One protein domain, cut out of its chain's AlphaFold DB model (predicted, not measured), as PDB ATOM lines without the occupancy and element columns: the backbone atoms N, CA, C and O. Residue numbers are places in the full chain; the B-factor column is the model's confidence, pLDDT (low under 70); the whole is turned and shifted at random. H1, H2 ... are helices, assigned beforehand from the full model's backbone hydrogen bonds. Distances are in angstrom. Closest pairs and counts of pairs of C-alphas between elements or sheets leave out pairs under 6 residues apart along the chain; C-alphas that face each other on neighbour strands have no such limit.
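This is residues 2 to 133 of the 134 residues of an uncharacterized protein of bacterium C-53 (UniProt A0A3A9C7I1). H4 runs through the middle of a helical body, with the hairpin of H1 and H2 on one side of it and H5 and H6 on the other. Residues 118 to 133, of which 118 to 132 belong to H6, stick out as a long arm, and short H3 makes a corner with H4 at the opposite end. The 132 printed residues hold six named helices, H1 to H6 in order, and no named strand: all helix. The whole is loose, with a radius of gyration of the C-alphas of 18.0 A, and spans 71 by 32 by 23 A.

H1, residues 2 to 25, begins at C-alpha 2 (25.681, -28.322, 82.427) and is 35.0 A long. H2 is residues 30 to 40 and H3 residues 44 to 51. H4, residues 55 to 76, measures 31.2 A, and H5, residues 79 to 95, 24.4 A. H6, residues 97 to 132, measures 55.1 A and ends at C-alpha 132 (81.416, 5.259, 103.900).

H4 is the hub. It touches H1 at a shallow tilt of 28 degrees, the same way, the closest C-alphas being those of Gly 15 and Met 61, 3.9 A apart. With residues 16 to 24 alone, H1 touches H2, its hairpin partner; the C-alphas of Tyr 20 and Ser 37 come closest, 5.4 A. H3 and H4 touch only at the corner, C-alphas 49 and 56 being closest at 5.8 A. H4, H5 and H6 form an up and down bundle, each running against the one before. The closest C-alphas of H4 and H5 are Cys 69 and Asn 81, 5.2 A; those of H5 and H6 are Ala 93 and Leu 100, 5.3 A. Every O i to N i+4 pair is within hydrogen-bond range in H1 to H5, and 28 of 32 in H6.

C-alphas 2 and 133, the two farthest apart, are 71.3 A apart. The printed part has no cut, and its five links are tight. Confidence is low, with pLDDT under 70, in residues 42 to 54 and 122 to 133.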
ATOM      1  N   PHE A   2      24.332 -27.778  82.161       78.25
ATOM      2  CA  PHE A   2      25.681 -28.322  82.427       78.25
ATOM      3  C   PHE A   2      26.849 -27.398  82.023       78.25
ATOM      4  O   PHE A   2      27.772 -27.194  82.804       78.25
ATOM      5  N   LEU A   3      26.772 -26.763  80.844       82.19
ATOM      6  CA  LEU A   3      27.802 -25.830  80.352       82.19
ATOM      7  C   LEU A   3      28.085 -24.679  81.332       82.19
ATOM      8  O   LEU A   3      29.215 -24.221  81.455       82.19
ATOM      9  N   TRP A   4      27.060 -24.236  82.053       77.00
ATOM     10  CA  TRP A   4      27.167 -23.117  82.979       77.00
ATOM     11  C   TRP A   4      28.006 -23.450  84.210       77.00
ATOM     12  O   TRP A   4      28.856 -22.661  84.615       77.00
ATOM     13  N   HIS A   5      27.838 -24.660  84.739       79.50
ATOM     14  CA  HIS A   5      28.645 -25.151  85.851       79.50
ATOM     15  C   HIS A   5      30.112 -25.340  85.452       79.50
ATOM     16  O   HIS A   5      30.998 -25.069  86.257       79.50
ATOM     17  N   ILE A   6      30.383 -25.726  84.198       83.62
ATOM     18  CA  ILE A   6      31.756 -25.793  83.675       83.62
ATOM     19  C   ILE A   6      32.385 -24.400  83.661       83.62
ATOM     20  O   ILE A   6      33.484 -24.222  84.179       83.62
ATOM     21  N   VAL A   7      31.690 -23.404  83.104       84.81
ATOM     22  CA  VAL A   7      32.195 -22.022  83.054       84.81
ATOM     23  C   VAL A   7      32.468 -21.499  84.462       84.81
ATOM     24  O   VAL A   7      33.538 -20.957  84.718       84.81
ATOM     25  N   GLN A   8      31.549 -21.720  85.398       81.31
ATOM     26  CA  GLN A   8      31.699 -21.306  86.790       81.31
ATOM     27  C   GLN A   8      32.899 -21.973  87.478       81.31
ATOM     28  O   GLN A   8      33.663 -21.296  88.168       81.31
ATOM     29  N   ALA A   9      33.111 -23.273  87.255       83.25
ATOM     30  CA  ALA A   9      34.267 -23.992  87.786       83.25
ATOM     31  C   ALA A   9      35.585 -23.445  87.216       83.25
ATOM     32  O   ALA A   9      36.532 -23.215  87.967       83.25
ATOM     33  N   VAL A  10      35.631 -23.172  85.907       87.31
ATOM     34  CA  VAL A  10      36.806 -22.581  85.251       87.31
ATOM     35  C   VAL A  10      37.087 -21.184  85.798       87.31
ATOM     36  O   VAL A  10      38.215 -20.911  86.195       87.31
ATOM     37  N   VAL A  11      36.079 -20.313  85.883       87.38
ATOM     38  CA  VAL A  11      36.229 -18.941  86.398       87.38
ATOM     39  C   VAL A  11      36.708 -18.950  87.848       87.38
ATOM     40  O   VAL A  11      37.630 -18.216  88.194       87.38
ATOM     41  N   THR A  12      36.151 -19.824  88.684       84.00
ATOM     42  CA  THR A  12      36.556 -19.956  90.092       84.00
ATOM     43  C   THR A  12      37.985 -20.488  90.210       84.00
ATOM     44  O   THR A  12      38.779 -19.965  90.994       84.00
ATOM     45  N   GLY A  13      38.355 -21.479  89.394       87.38
ATOM     46  CA  GLY A  13      39.719 -22.005  89.334       87.38
ATOM     47  C   GLY A  13      40.733 -20.948  88.892       87.38
ATOM     48  O   GLY A  13      41.768 -20.776  89.536       87.38
ATOM     49  N   VAL A  14      40.411 -20.180  87.847       89.44
ATOM     50  CA  VAL A  14      41.247 -19.071  87.364       89.44
ATOM     51  C   VAL A  14      41.334 -17.955  88.405       89.44
ATOM     52  O   VAL A  14      42.428 -17.466  88.667       89.44
ATOM     53  N   GLY A  15      40.229 -17.581  89.052       88.88
ATOM     54  CA  GLY A  15      40.224 -16.583  90.124       88.88
ATOM     55  C   GLY A  15      41.104 -16.998  91.303       88.88
ATOM     56  O   GLY A  15      41.945 -16.223  91.755       88.88
ATOM     57  N   THR A  16      40.999 -18.256  91.728       87.88
ATOM     58  CA  THR A  16      41.839 -18.831  92.792       87.88
ATOM     59  C   THR A  16      43.316 -18.826  92.406       87.88
ATOM     60  O   THR A  16      44.180 -18.446  93.200       87.88
ATOM     61  N   PHE A  17      43.622 -19.194  91.163       90.81
ATOM     62  CA  PHE A  17      44.982 -19.136  90.645       90.81
ATOM     63  C   PHE A  17      45.518 -17.697  90.591       90.81
ATOM     64  O   PHE A  17      46.654 -17.451  90.994       90.81
ATOM     65  N   SER A  18      44.703 -16.724  90.178       91.12
ATOM     66  CA  SER A  18      45.077 -15.306  90.200       91.12
ATOM     67  C   SER A  18      45.372 -14.818  91.618       91.12
ATOM     68  O   SER A  18      46.351 -14.106  91.821       91.12
ATOM     69  N   VAL A  19      44.602 -15.241  92.622       90.38
ATOM     70  CA  VAL A  19      44.884 -14.943  94.038       90.38
ATOM     71  C   VAL A  19      46.224 -15.537  94.477       90.38
ATOM     72  O   VAL A  19      47.023 -14.866  95.136       90.38
ATOM     73  N   TYR A  20      46.504 -16.783  94.089       91.88
ATOM     74  CA  TYR A  20      47.805 -17.391  94.339       91.88
ATOM     75  C   TYR A  20      48.925 -16.540  93.716       91.88
ATOM     76  O   TYR A  20      49.862 -16.155  94.418       91.88
ATOM     77  N   VAL A  21      48.803 -16.152  92.442       92.44
ATOM     78  CA  VAL A  21      49.783 -15.287  91.762       92.44
ATOM     79  C   VAL A  21      49.936 -13.938  92.469       92.44
ATOM     80  O   VAL A  21      51.065 -13.485  92.669       92.44
ATOM     81  N   LEU A  22      48.835 -13.313  92.890       92.75
ATOM     82  CA  LEU A  22      48.842 -12.057  93.637       92.75
ATOM     83  C   LEU A  22      49.656 -12.187  94.929       92.75
ATOM     84  O   LEU A  22      50.585 -11.413  95.153       92.75
ATOM     85  N   SER A  23      49.378 -13.210  95.739       90.75
ATOM     86  CA  SER A  23      50.106 -13.435  96.994       90.75
ATOM     87  C   SER A  23      51.606 -13.672  96.763       90.75
ATOM     88  O   SER A  23      52.443 -13.173  97.515       90.75
ATOM     89  N   ARG A  24      51.972 -14.359  95.672       92.06
ATOM     90  CA  ARG A  24      53.375 -14.552  95.279       92.06
ATOM     91  C   ARG A  24      54.041 -13.242  94.868       92.06
ATOM     92  O   ARG A  24      55.208 -13.047  95.192       92.06
ATOM     93  N   LYS A  25      53.316 -12.325  94.221       89.06
ATOM     94  CA  LYS A  25      53.825 -10.980  93.894       89.06
ATOM     95  C   LYS A  25      54.006 -10.080  95.105       89.06
ATOM     96  O   LYS A  25      54.864  -9.207  95.077       89.06
ATOM     97  N   MET A  26      53.254 -10.324  96.171       86.44
ATOM     98  CA  MET A  26      53.445  -9.657  97.459       86.44
ATOM     99  C   MET A  26      54.586 -10.270  98.291       86.44
ATOM    100  O   MET A  26      54.754  -9.910  99.450       86.44
ATOM    101  N   ASN A  27      55.389 -11.170  97.708       87.00
ATOM    102  CA  ASN A  27      56.493 -11.880  98.362       87.00
ATOM    103  C   ASN A  27      56.066 -12.793  99.531       87.00
ATOM    104  O   ASN A  27      56.886 -13.122 100.389       87.00
ATOM    105  N   CYS A  28      54.812 -13.264  99.563       87.88
ATOM    106  CA  CYS A  28      54.378 -14.246 100.558       87.88
ATOM    107  C   CYS A  28      55.057 -15.610 100.351       87.88
ATOM    108  O   CYS A  28      55.323 -16.037  99.223       87.88
ATOM    109  N   HIS A  29      55.298 -16.337 101.447       90.12
ATOM    110  CA  HIS A  29      55.847 -17.696 101.409       90.12
ATOM    111  C   HIS A  29      54.932 -18.656 100.627       90.12
ATOM    112  O   HIS A  29      53.712 -18.561 100.720       90.12
ATOM    113  N   TYR A  30      55.509 -19.619  99.896       88.56
ATOM    114  CA  TYR A  30      54.766 -20.502  98.981       88.56
ATOM    115  C   TYR A  30      53.621 -21.249  99.677       88.56
ATOM    116  O   TYR A  30      52.491 -21.227  99.200       88.56
ATOM    117  N   ALA A  31      53.893 -21.845 100.841       88.62
ATOM    118  CA  ALA A  31      52.875 -22.570 101.601       88.62
ATOM    119  C   ALA A  31      51.716 -21.656 102.039       88.62
ATOM    120  O   ALA A  31      50.557 -22.046 101.951       88.62
ATOM    121  N   LEU A  32      52.021 -20.416 102.443       89.06
ATOM    122  CA  LEU A  32      51.003 -19.437 102.829       89.06
ATOM    123  C   LEU A  32      50.184 -18.979 101.623       89.06
ATOM    124  O   LEU A  32      48.975 -18.848 101.738       89.06
ATOM    125  N   SER A  33      50.814 -18.798 100.461       88.75
ATOM    126  CA  SER A  33      50.127 -18.480  99.206       88.75
ATOM    127  C   SER A  33      49.117 -19.554  98.804       88.75
ATOM    128  O   SER A  33      47.999 -19.229  98.409       88.75
ATOM    129  N   VAL A  34      49.496 -20.829  98.929       88.19
ATOM    130  CA  VAL A  34      48.598 -21.960  98.652       88.19
ATOM    131  C   VAL A  34      47.433 -21.958  99.640       88.19
ATOM    132  O   VAL A  34      46.278 -21.935  99.220       88.19
ATOM    133  N   VAL A  35      47.719 -21.893 100.943       89.25
ATOM    134  CA  VAL A  35      46.684 -21.860 101.989       89.25
ATOM    135  C   VAL A  35      45.732 -20.679 101.792       89.25
ATOM    136  O   VAL A  35      44.522 -20.866 101.824       89.25
ATOM    137  N   PHE A  36      46.250 -19.486 101.504       85.69
ATOM    138  CA  PHE A  36      45.444 -18.289 101.263       85.69
ATOM    139  C   PHE A  36      44.505 -18.448 100.062       85.69
ATOM    140  O   PHE A  36      43.328 -18.103 100.148       85.69
ATOM    141  N   SER A  37      44.998 -19.036  98.965       85.69
ATOM    142  CA  SER A  37      44.170 -19.306  97.788       85.69
ATOM    143  C   SER A  37      43.034 -20.297  98.081       85.69
ATOM    144  O   SER A  37      41.914 -20.082  97.629       85.69
ATOM    145  N   PHE A  38      43.272 -21.315  98.915       83.88
ATOM    146  CA  PHE A  38      42.224 -22.248  99.337       83.88
ATOM    147  C   PHE A  38      41.260 -21.652 100.369       83.88
ATOM    148  O   PHE A  38      40.069 -21.924 100.296       83.88
ATOM    149  N   ILE A  39      41.724 -20.807 101.295       85.12
ATOM    150  CA  ILE A  39      40.856 -20.159 102.297       85.12
ATOM    151  C   ILE A  39      39.793 -19.284 101.630       85.12
ATOM    152  O   ILE A  39      38.649 -19.259 102.078       85.12
ATOM    153  N   ILE A  40      40.141 -18.612 100.532       78.75
ATOM    154  CA  ILE A  40      39.184 -17.836  99.731       78.75
ATOM    155  C   ILE A  40      38.055 -18.716  99.168       78.75
ATOM    156  O   ILE A  40      36.933 -18.240  98.999       78.75
ATOM    157  N   LEU A  41      38.310 -20.013  98.978       75.25
ATOM    158  CA  LEU A  41      37.310 -21.019  98.622       75.25
ATOM    159  C   LEU A  41      36.616 -21.666  99.833       75.25
ATOM    160  O   LEU A  41      35.771 -22.530  99.643       75.25
ATOM    161  N   CYS A  42      36.934 -21.305 101.075       69.50
ATOM    162  CA  CYS A  42      36.397 -21.973 102.269       69.50
ATOM    163  C   CYS A  42      35.541 -21.072 103.181       69.50
ATOM    164  O   CYS A  42      35.255 -21.454 104.311       69.50
ATOM    165  N   GLY A  43      35.096 -19.899 102.715       65.62
ATOM    166  CA  GLY A  43      34.228 -18.993 103.488       65.62
ATOM    167  C   GLY A  43      32.733 -19.090 103.155       65.62
ATOM    168  O   GLY A  43      32.333 -19.779 102.219       65.62
ATOM    169  N   GLU A  44      31.903 -18.305 103.854       59.94
ATOM    170  CA  GLU A  44      30.488 -18.085 103.479       59.94
ATOM    171  C   GLU A  44      30.356 -17.595 102.030       59.94
ATOM    172  O   GLU A  44      29.450 -17.992 101.302       59.94
ATOM    173  N   GLN A  45      31.339 -16.816 101.572       59.25
ATOM    174  CA  GLN A  45      31.485 -16.381 100.183       59.25
ATOM    175  C   GLN A  45      31.606 -17.555  99.201       59.25
ATOM    176  O   GLN A  45      31.202 -17.417  98.057       59.25
ATOM    177  N   CYS A  46      32.082 -18.730  99.626       60.75
ATOM    178  CA  CYS A  46      32.115 -19.921  98.783       60.75
ATOM    179  C   CYS A  46      30.742 -20.594  98.672       60.75
ATOM    180  O   CYS A  46      30.331 -20.951  97.572       60.75
ATOM    181  N   ALA A  47      29.978 -20.694  99.765       54.03
ATOM    182  CA  ALA A  47      28.580 -21.129  99.682       54.03
ATOM    183  C   ALA A  47      27.775 -20.198  98.755       54.03
ATOM    184  O   ALA A  47      26.974 -20.661  97.948       54.03
ATOM    185  N   ILE A  48      28.078 -18.897  98.792       52.53
ATOM    186  CA  ILE A  48      27.570 -17.892  97.854       52.53
ATOM    187  C   ILE A  48      28.114 -18.132  96.430       52.53
ATOM    188  O   ILE A  48      27.337 -18.101  95.491       52.53
ATOM    189  N   ILE A  49      29.390 -18.466  96.219       58.94
ATOM    190  CA  ILE A  49      29.918 -18.809  94.883       58.94
ATOM    191  C   ILE A  49      29.203 -20.029  94.292       58.94
ATOM    192  O   ILE A  49      28.973 -20.050  93.089       58.94
ATOM    193  N   TRP A  50      28.829 -21.030  95.095       58.03
ATOM    194  CA  TRP A  50      28.136 -22.234  94.615       58.03
ATOM    195  C   TRP A  50      26.608 -22.075  94.516       58.03
ATOM    196  O   TRP A  50      26.002 -22.716  93.655       58.03
ATOM    197  N   SER A  51      25.977 -21.221  95.335       57.31
ATOM    198  CA  SER A  51      24.513 -21.007  95.347       57.31
ATOM    199  C   SER A  51      24.028 -19.712  94.679       57.31
ATOM    200  O   SER A  51      22.920 -19.687  94.149       57.31
ATOM    201  N   LEU A  52      24.820 -18.641  94.680       53.16
ATOM    202  CA  LEU A  52      24.495 -17.293  94.189       53.16
ATOM    203  C   LEU A  52      25.284 -16.963  92.910       53.16
ATOM    204  O   LEU A  52      26.086 -16.041  92.865       53.16
ATOM    205  N   GLY A  53      24.998 -17.694  91.831       61.00
ATOM    206  CA  GLY A  53      25.378 -17.320  90.463       61.00
ATOM    207  C   GLY A  53      26.889 -17.198  90.163       61.00
ATOM    208  O   GLY A  53      27.748 -17.265  91.033       61.00
ATOM    209  N   PRO A  54      27.269 -17.003  88.891       66.62
ATOM    210  CA  PRO A  54      28.678 -16.945  88.461       66.62
ATOM    211  C   PRO A  54      29.397 -15.647  88.876       66.62
ATOM    212  O   PRO A  54      30.600 -15.501  88.670       66.62
ATOM    213  N   GLN A  55      28.642 -14.659  89.348       75.31
ATOM    214  CA  GLN A  55      29.015 -13.248  89.371       75.31
ATOM    215  C   GLN A  55      30.126 -12.968  90.384       75.31
ATOM    216  O   GLN A  55      31.044 -12.204  90.099       75.31
ATOM    217  N   GLU A  56      30.091 -13.665  91.517       76.25
ATOM    218  CA  GLU A  56      31.128 -13.594  92.549       76.25
ATOM    219  C   GLU A  56      32.456 -14.197  92.072       76.25
ATOM    220  O   GLU A  56      33.522 -13.656  92.361       76.25
ATOM    221  N   GLY A  57      32.408 -15.267  91.268       79.31
ATOM    222  CA  GLY A  57      33.604 -15.861  90.665       79.31
ATOM    223  C   GLY A  57      34.297 -14.899  89.697       79.31
ATOM    224  O   GLY A  57      35.518 -14.737  89.744       79.31
ATOM    225  N   TRP A  58      33.517 -14.213  88.855       85.00
ATOM    226  CA  TRP A  58      34.036 -13.156  87.982       85.00
ATOM    227  C   TRP A  58      34.596 -11.987  88.790       85.00
ATOM    228  O   TRP A  58      35.694 -11.521  88.490       85.00
ATOM    229  N   GLY A  59      33.882 -11.562  89.837       86.25
ATOM    230  CA  GLY A  59      34.335 -10.540  90.776       86.25
ATOM    231  C   GLY A  59      35.714 -10.875  91.332       86.25
ATOM    232  O   GLY A  59      36.664 -10.148  91.062       86.25
ATOM    233  N   LEU A  60      35.858 -12.022  92.007       85.56
ATOM    234  CA  LEU A  60      37.123 -12.480  92.592       85.56
ATOM    235  C   LEU A  60      38.278 -12.469  91.582       85.56
ATOM    236  O   LEU A  60      39.375 -12.001  91.893       85.56
ATOM    237  N   MET A  61      38.031 -12.969  90.368       88.62
ATOM    238  CA  MET A  61      39.034 -12.979  89.309       88.62
ATOM    239  C   MET A  61      39.469 -11.558  88.937       88.62
ATOM    240  O   MET A  61      40.669 -11.286  88.907       88.62
ATOM    241  N   PHE A  62      38.524 -10.651  88.681       90.38
ATOM    242  CA  PHE A  62      38.849  -9.275  88.310       90.38
ATOM    243  C   PHE A  62      39.517  -8.507  89.447       90.38
ATOM    244  O   PHE A  62      40.463  -7.776  89.169       90.38
ATOM    245  N   VAL A  63      39.115  -8.725  90.706       90.12
ATOM    246  CA  VAL A  63      39.802  -8.153  91.876       90.12
ATOM    247  C   VAL A  63      41.258  -8.609  91.912       90.12
ATOM    248  O   VAL A  63      42.176  -7.802  91.990       90.12
ATOM    249  N   ALA A  64      41.512  -9.916  91.834       90.62
ATOM    250  CA  ALA A  64      42.880 -10.418  91.913       90.62
ATOM    251  C   ALA A  64      43.749  -9.878  90.762       90.62
ATOM    252  O   ALA A  64      44.894  -9.476  90.975       90.62
ATOM    253  N   VAL A  65      43.196  -9.826  89.545       91.75
ATOM    254  CA  VAL A  65      43.885  -9.286  88.366       91.75
ATOM    255  C   VAL A  65      44.147  -7.786  88.502       91.75
ATOM    256  O   VAL A  65      45.243  -7.342  88.153       91.75
ATOM    257  N   SER A  66      43.201  -7.008  89.030       92.50
ATOM    258  CA  SER A  66      43.363  -5.564  89.193       92.50
ATOM    259  C   SER A  66      44.500  -5.242  90.169       92.50
ATOM    260  O   SER A  66      45.424  -4.511  89.812       92.50
ATOM    261  N   TYR A  67      44.563  -5.915  91.322       92.12
ATOM    262  CA  TYR A  67      45.684  -5.776  92.260       92.12
ATOM    263  C   TYR A  67      47.027  -6.241  91.672       92.12
ATOM    264  O   TYR A  67      48.058  -5.603  91.901       92.12
ATOM    265  N   ILE A  68      47.048  -7.306  90.860       92.38
ATOM    266  CA  ILE A  68      48.262  -7.711  90.129       92.38
ATOM    267  C   ILE A  68      48.724  -6.597  89.179       92.38
ATOM    268  O   ILE A  68      49.932  -6.352  89.061       92.38
ATOM    269  N   CYS A  69      47.789  -5.927  88.502       91.25
ATOM    270  CA  CYS A  69      48.090  -4.803  87.622       91.25
ATOM    271  C   CYS A  69      48.641  -3.611  88.403       91.25
ATOM    272  O   CYS A  69      49.628  -3.033  87.953       91.25
ATOM    273  N   VAL A  70      48.090  -3.303  89.582       91.81
ATOM    274  CA  VAL A  70      48.603  -2.246  90.473       91.81
ATOM    275  C   VAL A  70      50.059  -2.515  90.861       91.81
ATOM    276  O   VAL A  70      50.912  -1.649  90.674       91.81
ATOM    277  N   ILE A  71      50.385  -3.733  91.312       91.06
ATOM    278  CA  ILE A  71      51.765  -4.103  91.676       91.06
ATOM    279  C   ILE A  71      52.699  -4.002  90.461       91.06
ATOM    280  O   ILE A  71      53.805  -3.470  90.545       91.06
ATOM    281  N   ASN A  72      52.261  -4.495  89.303       89.75
ATOM    282  CA  ASN A  72      53.055  -4.412  88.080       89.75
ATOM    283  C   ASN A  72      53.264  -2.975  87.593       89.75
ATOM    284  O   ASN A  72      54.318  -2.661  87.035       89.75
ATOM    285  N   TYR A  73      52.251  -2.125  87.744       90.56
ATOM    286  CA  TYR A  73      52.336  -0.711  87.420       90.56
ATOM    287  C   TYR A  73      53.317  -0.007  88.356       90.56
ATOM    288  O   TYR A  73      54.171   0.726  87.869       90.56
ATOM    289  N   HIS A  74      53.283  -0.305  89.657       88.38
ATOM    290  CA  HIS A  74      54.254   0.221  90.613       88.38
ATOM    291  C   HIS A  74      55.701  -0.158  90.248       88.38
ATOM    292  O   HIS A  74      56.582   0.695  90.276       88.38
ATOM    293  N   ASN A  75      55.943  -1.404  89.830       86.62
ATOM    294  CA  ASN A  75      57.300  -1.875  89.528       86.62
ATOM    295  C   ASN A  75      57.866  -1.356  88.193       86.62
ATOM    296  O   ASN A  75      59.059  -1.088  88.109       86.62
ATOM    297  N   ASN A  76      57.041  -1.252  87.141       87.00
ATOM    298  CA  ASN A  76      57.516  -1.016  85.767       87.00
ATOM    299  C   ASN A  76      56.848   0.179  85.055       87.00
ATOM    300  O   ASN A  76      57.068   0.358  83.858       87.00
ATOM    301  N   ALA A  77      55.982   0.942  85.735       81.44
ATOM    302  CA  ALA A  77      55.252   2.108  85.210       81.44
ATOM    303  C   ALA A  77      54.606   1.903  83.820       81.44
ATOM    304  O   ALA A  77      54.524   2.817  82.999       81.44
ATOM    305  N   SER A  78      54.150   0.683  83.516       86.19
ATOM    306  CA  SER A  78      53.669   0.343  82.173       86.19
ATOM    307  C   SER A  78      52.247   0.849  81.925       86.19
ATOM    308  O   SER A  78      51.311   0.461  82.625       86.19
ATOM    309  N   THR A  79      52.060   1.616  80.850       85.12
ATOM    310  CA  THR A  79      50.744   2.086  80.377       85.12
ATOM    311  C   THR A  79      49.777   0.941  80.073       85.12
ATOM    312  O   THR A  79      48.577   1.082  80.293       85.12
ATOM    313  N   LYS A  80      50.286  -0.227  79.653       88.69
ATOM    314  CA  LYS A  80      49.470  -1.435  79.439       88.69
ATOM    315  C   LYS A  80      48.779  -1.894  80.725       88.69
ATOM    316  O   LYS A  80      47.607  -2.249  80.685       88.69
ATOM    317  N   ASN A  81      49.483  -1.851  81.859       86.38
ATOM    318  CA  ASN A  81      48.914  -2.244  83.151       86.38
ATOM    319  C   ASN A  81      47.870  -1.238  83.636       86.38
ATOM    320  O   ASN A  81      46.908  -1.644  84.271       86.38
ATOM    321  N   LEU A  82      48.033   0.045  83.305       87.81
ATOM    322  CA  LEU A  82      47.065   1.086  83.646       87.81
ATOM    323  C   LEU A  82      45.772   0.943  82.830       87.81
ATOM    324  O   LEU A  82      44.686   1.044  83.390       87.81
ATOM    325  N   ILE A  83      45.879   0.637  81.533       90.00
ATOM    326  CA  ILE A  83      44.717   0.334  80.680       90.00
ATOM    327  C   ILE A  83      44.014  -0.942  81.159       90.00
ATOM    328  O   ILE A  83      42.792  -0.988  81.243       90.00
ATOM    329  N   LEU A  84      44.772  -1.990  81.489       89.88
ATOM    330  CA  LEU A  84      44.182  -3.233  81.982       89.88
ATOM    331  C   LEU A  84      43.496  -3.033  83.341       89.88
ATOM    332  O   LEU A  84      42.408  -3.566  83.553       89.88
ATOM    333  N   LEU A  85      44.102  -2.236  84.224       89.88
ATOM    334  CA  LEU A  85      43.517  -1.838  85.499       89.88
ATOM    335  C   LEU A  85      42.193  -1.101  85.284       89.88
ATOM    336  O   LEU A  85      41.187  -1.527  85.835       89.88
ATOM    337  N   SER A  86      42.158  -0.072  84.428       88.25
ATOM    338  CA  SER A  86      40.929   0.696  84.186       88.25
ATOM    339  C   SER A  86      39.806  -0.156  83.592       88.25
ATOM    340  O   SER A  86      38.658  -0.033  84.017       88.25
ATOM    341  N   ILE A  87      40.125  -1.074  82.672       90.56
ATOM    342  CA  ILE A  87      39.157  -2.046  82.144       90.56
ATOM    343  C   ILE A  87      38.632  -2.947  83.269       90.56
ATOM    344  O   ILE A  87      37.420  -3.132  83.377       90.56
ATOM    345  N   CYS A  88      39.509  -3.479  84.126       88.56
ATOM    346  CA  CYS A  88      39.091  -4.318  85.253       88.56
ATOM    347  C   CYS A  88      38.192  -3.549  86.228       88.56
ATOM    348  O   CYS A  88      37.161  -4.083  86.624       88.56
ATOM    349  N   SER A  89      38.523  -2.300  86.567       86.50
ATOM    350  CA  SER A  89      37.716  -1.471  87.471       86.50
ATOM    351  C   SER A  89      36.327  -1.166  86.889       86.50
ATOM    352  O   SER A  89      35.336  -1.229  87.615       86.50
ATOM    353  N   ILE A  90      36.221  -0.899  85.578       88.31
ATOM    354  CA  ILE A  90      34.927  -0.702  84.894       88.31
ATOM    355  C   ILE A  90      34.103  -1.995  84.909       88.31
ATOM    356  O   ILE A  90      32.909  -1.960  85.209       88.31
ATOM    357  N   LEU A  91      34.728  -3.139  84.615       88.81
ATOM    358  CA  LEU A  91      34.053  -4.439  84.648       88.81
ATOM    359  C   LEU A  91      33.572  -4.783  86.063       88.81
ATOM    360  O   LEU A  91      32.431  -5.198  86.227       88.81
ATOM    361  N   LEU A  92      34.396  -4.549  87.086       88.25
ATOM    362  CA  LEU A  92      34.035  -4.736  88.495       88.25
ATOM    363  C   LEU A  92      32.833  -3.878  88.900       88.25
ATOM    364  O   LEU A  92      31.887  -4.402  89.488       88.25
ATOM    365  N   ALA A  93      32.836  -2.596  88.526       84.12
ATOM    366  CA  ALA A  93      31.714  -1.691  88.766       84.12
ATOM    367  C   ALA A  93      30.420  -2.165  88.080       84.12
ATOM    368  O   ALA A  93      29.340  -2.036  88.651       84.12
ATOM    369  N   GLY A  94      30.530  -2.746  86.879       83.94
ATOM    370  CA  GLY A  94      29.397  -3.314  86.143       83.94
ATOM    371  C   GLY A  94      28.900  -4.661  86.681       83.94
ATOM    372  O   GLY A  94      27.759  -5.032  86.418       83.94
ATOM    373  N   ILE A  95      29.728  -5.393  87.433       84.19
ATOM    374  CA  ILE A  95      29.340  -6.655  88.066       84.19
ATOM    375  C   ILE A  95      28.448  -6.359  89.266       84.19
ATOM    376  O   ILE A  95      27.311  -6.801  89.283       84.19
ATOM    377  N   LYS A  96      28.911  -5.638  90.284       80.00
ATOM    378  CA  LYS A  96      28.116  -5.410  91.502       80.00
ATOM    379  C   LYS A  96      28.532  -4.095  92.128       80.00
ATOM    380  O   LYS A  96      29.724  -3.825  92.238       80.00
ATOM    381  N   GLU A  97      27.570  -3.319  92.613       79.19
ATOM    382  CA  GLU A  97      27.852  -2.015  93.226       79.19
ATOM    383  C   GLU A  97      28.832  -2.115  94.402       79.19
ATOM    384  O   GLU A  97      29.668  -1.234  94.589       79.19
ATOM    385  N   SER A  98      28.817  -3.226  95.148       79.38
ATOM    386  CA  SER A  98      29.763  -3.477  96.243       79.38
ATOM    387  C   SER A  98      31.232  -3.471  95.800       79.38
ATOM    388  O   SER A  98      32.108  -3.178  96.611       79.38
ATOM    389  N   PHE A  99      31.522  -3.752  94.526       80.75
ATOM    390  CA  PHE A  99      32.881  -3.707  93.990       80.75
ATOM    391  C   PHE A  99      33.366  -2.285  93.680       80.75
ATOM    392  O   PHE A  99      34.565  -2.101  93.487       80.75
ATOM    393  N   LEU A 100      32.509  -1.256  93.720       83.69
ATOM    394  CA  LEU A 100      32.953   0.144  93.607       83.69
ATOM    395  C   LEU A 100      33.918   0.543  94.729       83.69
ATOM    396  O   LEU A 100      34.775   1.396  94.517       83.69
ATOM    397  N   VAL A 101      33.834  -0.115  95.891       85.00
ATOM    398  CA  VAL A 101      34.764   0.074  97.017       85.00
ATOM    399  C   VAL A 101      36.201  -0.307  96.639       85.00
ATOM    400  O   VAL A 101      37.155   0.184  97.238       85.00
ATOM    401  N   ILE A 102      36.402  -1.131  95.610       85.56
ATOM    402  CA  ILE A 102      37.742  -1.550  95.189       85.56
ATOM    403  C   ILE A 102      38.524  -0.393  94.576       85.56
ATOM    404  O   ILE A 102      39.709  -0.271  94.861       85.56
ATOM    405  N   VAL A 103      37.872   0.505  93.836       84.81
ATOM    406  CA  VAL A 103      38.531   1.649  93.187       84.81
ATOM    407  C   VAL A 103      39.310   2.528  94.184       84.81
ATOM    408  O   VAL A 103      40.509   2.724  93.983       84.81
ATOM    409  N   PRO A 104      38.716   3.037  95.287       87.38
ATOM    410  CA  PRO A 104      39.484   3.792  96.275       87.38
ATOM    411  C   PRO A 104      40.517   2.922  97.001       87.38
ATOM    412  O   PRO A 104      41.584   3.418  97.361       87.38
ATOM    413  N   THR A 105      40.249   1.626  97.181       89.25
ATOM    414  CA  THR A 105      41.192   0.710  97.840       89.25
ATOM    415  C   THR A 105      42.450   0.486  96.994       89.25
ATOM    416  O   THR A 105      43.552   0.472  97.532       89.25
ATOM    417  N   GLU A 106      42.321   0.397  95.669       88.50
ATOM    418  CA  GLU A 106      43.444   0.286  94.727       88.50
ATOM    419  C   GLU A 106      44.333   1.534  94.745       88.50
ATOM    420  O   GLU A 106      45.559   1.418  94.750       88.50
ATOM    421  N   ILE A 107      43.726   2.725  94.809       88.56
ATOM    422  CA  ILE A 107      44.455   3.996  94.916       88.56
ATOM    423  C   ILE A 107      45.228   4.054  96.237       88.56
ATOM    424  O   ILE A 107      46.421   4.361  96.242       88.56
ATOM    425  N   LEU A 108      44.569   3.722  97.352       91.00
ATOM    426  CA  LEU A 108      45.210   3.669  98.668       91.00
ATOM    427  C   LEU A 108      46.343   2.641  98.702       91.00
ATOM    428  O   LEU A 108      47.402   2.906  99.267       91.00
ATOM    429  N   PHE A 109      46.150   1.488  98.064       91.25
ATOM    430  CA  PHE A 109      47.169   0.452  97.980       91.25
ATOM    431  C   PHE A 109      48.378   0.899  97.149       91.25
ATOM    432  O   PHE A 109      49.516   0.676  97.558       91.25
ATOM    433  N   LEU A 110      48.162   1.588  96.025       89.31
ATOM    434  CA  LEU A 110      49.252   2.162  95.235       89.31
ATOM    435  C   LEU A 110      50.027   3.225  96.030       89.31
ATOM    436  O   LEU A 110      51.259   3.203  96.027       89.31
ATOM    437  N   ALA A 111      49.324   4.107  96.745       89.19
ATOM    438  CA  ALA A 111      49.943   5.108  97.613       89.19
ATOM    439  C   ALA A 111      50.765   4.450  98.736       89.19
ATOM    440  O   ALA A 111      51.898   4.850  99.000       89.19
ATOM    441  N   TYR A 112      50.239   3.387  99.350       91.12
ATOM    442  CA  TYR A 112      50.966   2.591 100.337       91.12
ATOM    443  C   TYR A 112      52.263   1.998  99.760       91.12
ATOM    444  O   TYR A 112      53.324   2.134 100.370       91.12
ATOM    445  N   LEU A 113      52.210   1.397  98.565       88.62
ATOM    446  CA  LEU A 113      53.401   0.852  97.902       88.62
ATOM    447  C   LEU A 113      54.455   1.936  97.629       88.62
ATOM    448  O   LEU A 113      55.642   1.707  97.868       88.62
ATOM    449  N   GLN A 114      54.030   3.122  97.186       87.56
ATOM    450  CA  GLN A 114      54.922   4.266  96.976       87.56
ATOM    451  C   GLN A 114      55.630   4.675  98.273       87.56
ATOM    452  O   GLN A 114      56.862   4.704  98.302       87.56
ATOM    453  N   ILE A 115      54.885   4.862  99.366       88.75
ATOM    454  CA  ILE A 115      55.448   5.227 100.676       88.75
ATOM    455  C   ILE A 115      56.466   4.178 101.154       88.75
ATOM    456  O   ILE A 115      57.570   4.522 101.583       88.75
ATOM    457  N   CYS A 116      56.142   2.886 101.043       85.12
ATOM    458  CA  CYS A 116      57.063   1.811 101.422       85.12
ATOM    459  C   CYS A 116      58.340   1.787 100.563       85.12
ATOM    460  O   CYS A 116      59.421   1.453 101.063       85.12
ATOM    461  N   SER A 117      58.243   2.129  99.276       83.25
ATOM    462  CA  SER A 117      59.399   2.190  98.373       83.25
ATOM    463  C   SER A 117      60.339   3.363  98.698       83.25
ATOM    464  O   SER A 117      61.567   3.205  98.685       83.25
ATOM    465  N   GLU A 118      59.779   4.513  99.082       81.75
ATOM    466  CA  GLU A 118      60.526   5.713  99.471       81.75
ATOM    467  C   GLU A 118      61.263   5.514 100.801       81.75
ATOM    468  O   GLU A 118      62.460   5.807 100.902       81.75
ATOM    469  N   GLN A 119      60.600   4.924 101.804       77.94
ATOM    470  CA  GLN A 119      61.224   4.615 103.097       77.94
ATOM    471  C   GLN A 119      62.412   3.654 102.957       77.94
ATOM    472  O   GLN A 119      63.468   3.874 103.558       77.94
ATOM    473  N   ASN A 120      62.278   2.619 102.124       73.69
ATOM    474  CA  ASN A 120      63.373   1.687 101.850       73.69
ATOM    475  C   ASN A 120      64.569   2.368 101.171       73.69
ATOM    476  O   ASN A 120      65.718   2.039 101.474       73.69
ATOM    477  N   SER A 121      64.321   3.322 100.270       71.50
ATOM    478  CA  SER A 121      65.389   4.069  99.595       71.50
ATOM    479  C   SER A 121      66.119   5.009 100.558       71.50
ATOM    480  O   SER A 121      67.349   5.036 100.570       71.50
ATOM    481  N   SER A 122      65.380   5.702 101.431       68.31
ATOM    482  CA  SER A 122      65.945   6.568 102.476       68.31
ATOM    483  C   SER A 122      66.803   5.785 103.485       68.31
ATOM    484  O   SER A 122      67.944   6.159 103.770       68.31
ATOM    485  N   SER A 123      66.313   4.627 103.947       68.81
ATOM    486  CA  SER A 123      67.047   3.738 104.858       68.81
ATOM    487  C   SER A 123      68.374   3.255 104.257       68.81
ATOM    488  O   SER A 123      69.431   3.411 104.873       68.81
ATOM    489  N   LYS A 124      68.366   2.772 103.005       65.62
ATOM    490  CA  LYS A 124      69.595   2.359 102.302       65.62
ATOM    491  C   LYS A 124      70.599   3.501 102.157       65.62
ATOM    492  O   LYS A 124      71.797   3.278 102.325       65.62
ATOM    493  N   HIS A 125      70.122   4.716 101.890       62.44
ATOM    494  CA  HIS A 125      70.983   5.888 101.771       62.44
ATOM    495  C   HIS A 125      71.668   6.228 103.104       62.44
ATOM    496  O   HIS A 125      72.863   6.525 103.118       62.44
ATOM    497  N   SER A 126      70.946   6.120 104.225       60.62
ATOM    498  CA  SER A 126      71.495   6.354 105.568       60.62
ATOM    499  C   SER A 126      72.574   5.333 105.961       60.62
ATOM    500  O   SER A 126      73.635   5.720 106.451       60.62
ATOM    501  N   ILE A 127      72.364   4.047 105.653       68.00
ATOM    502  CA  ILE A 127      73.334   2.969 105.912       68.00
ATOM    503  C   ILE A 127      74.581   3.146 105.039       68.00
ATOM    504  O   ILE A 127      75.701   3.002 105.526       68.00
ATOM    505  N   PHE A 128      74.411   3.511 103.764       68.38
ATOM    506  CA  PHE A 128      75.534   3.767 102.862       68.38
ATOM    507  C   PHE A 128      76.406   4.940 103.338       68.38
ATOM    508  O   PHE A 128      77.632   4.848 103.308       68.38
ATOM    509  N   TYR A 129      75.793   6.020 103.836       63.81
ATOM    510  CA  TYR A 129      76.537   7.125 104.450       63.81
ATOM    511  C   TYR A 129      77.285   6.700 105.716       63.81
ATOM    512  O   TYR A 129      78.409   7.154 105.931       63.81
ATOM    513  N   PHE A 130      76.692   5.828 106.533       59.69
ATOM    514  CA  PHE A 130      77.331   5.326 107.747       59.69
ATOM    515  C   PHE A 130      78.541   4.433 107.427       59.69
ATOM    516  O   PHE A 130      79.605   4.606 108.014       59.69
ATOM    517  N   LEU A 131      78.417   3.544 106.437       66.00
ATOM    518  CA  LEU A 131      79.493   2.644 106.005       66.00
ATOM    519  C   LEU A 131      80.641   3.365 105.290       66.00
ATOM    520  O   LEU A 131      81.780   2.939 105.406       66.00
ATOM    521  N   LYS A 132      80.373   4.465 104.576       59.31
ATOM    522  CA  LYS A 132      81.416   5.259 103.900       59.31
ATOM    523  C   LYS A 132      82.241   6.128 104.865       59.31
ATOM    524  O   LYS A 132      83.264   6.677 104.465       59.31
ATOM    525  N   LYS A 133      81.765   6.315 106.100       55.84
ATOM    526  CA  LYS A 133      82.416   7.145 107.125       55.84
ATOM    527  C   LYS A 133      83.282   6.332 108.104       55.84
ATOM    528  O   LYS A 133      83.987   6.946 108.901       55.84
TER     529      LYS A 133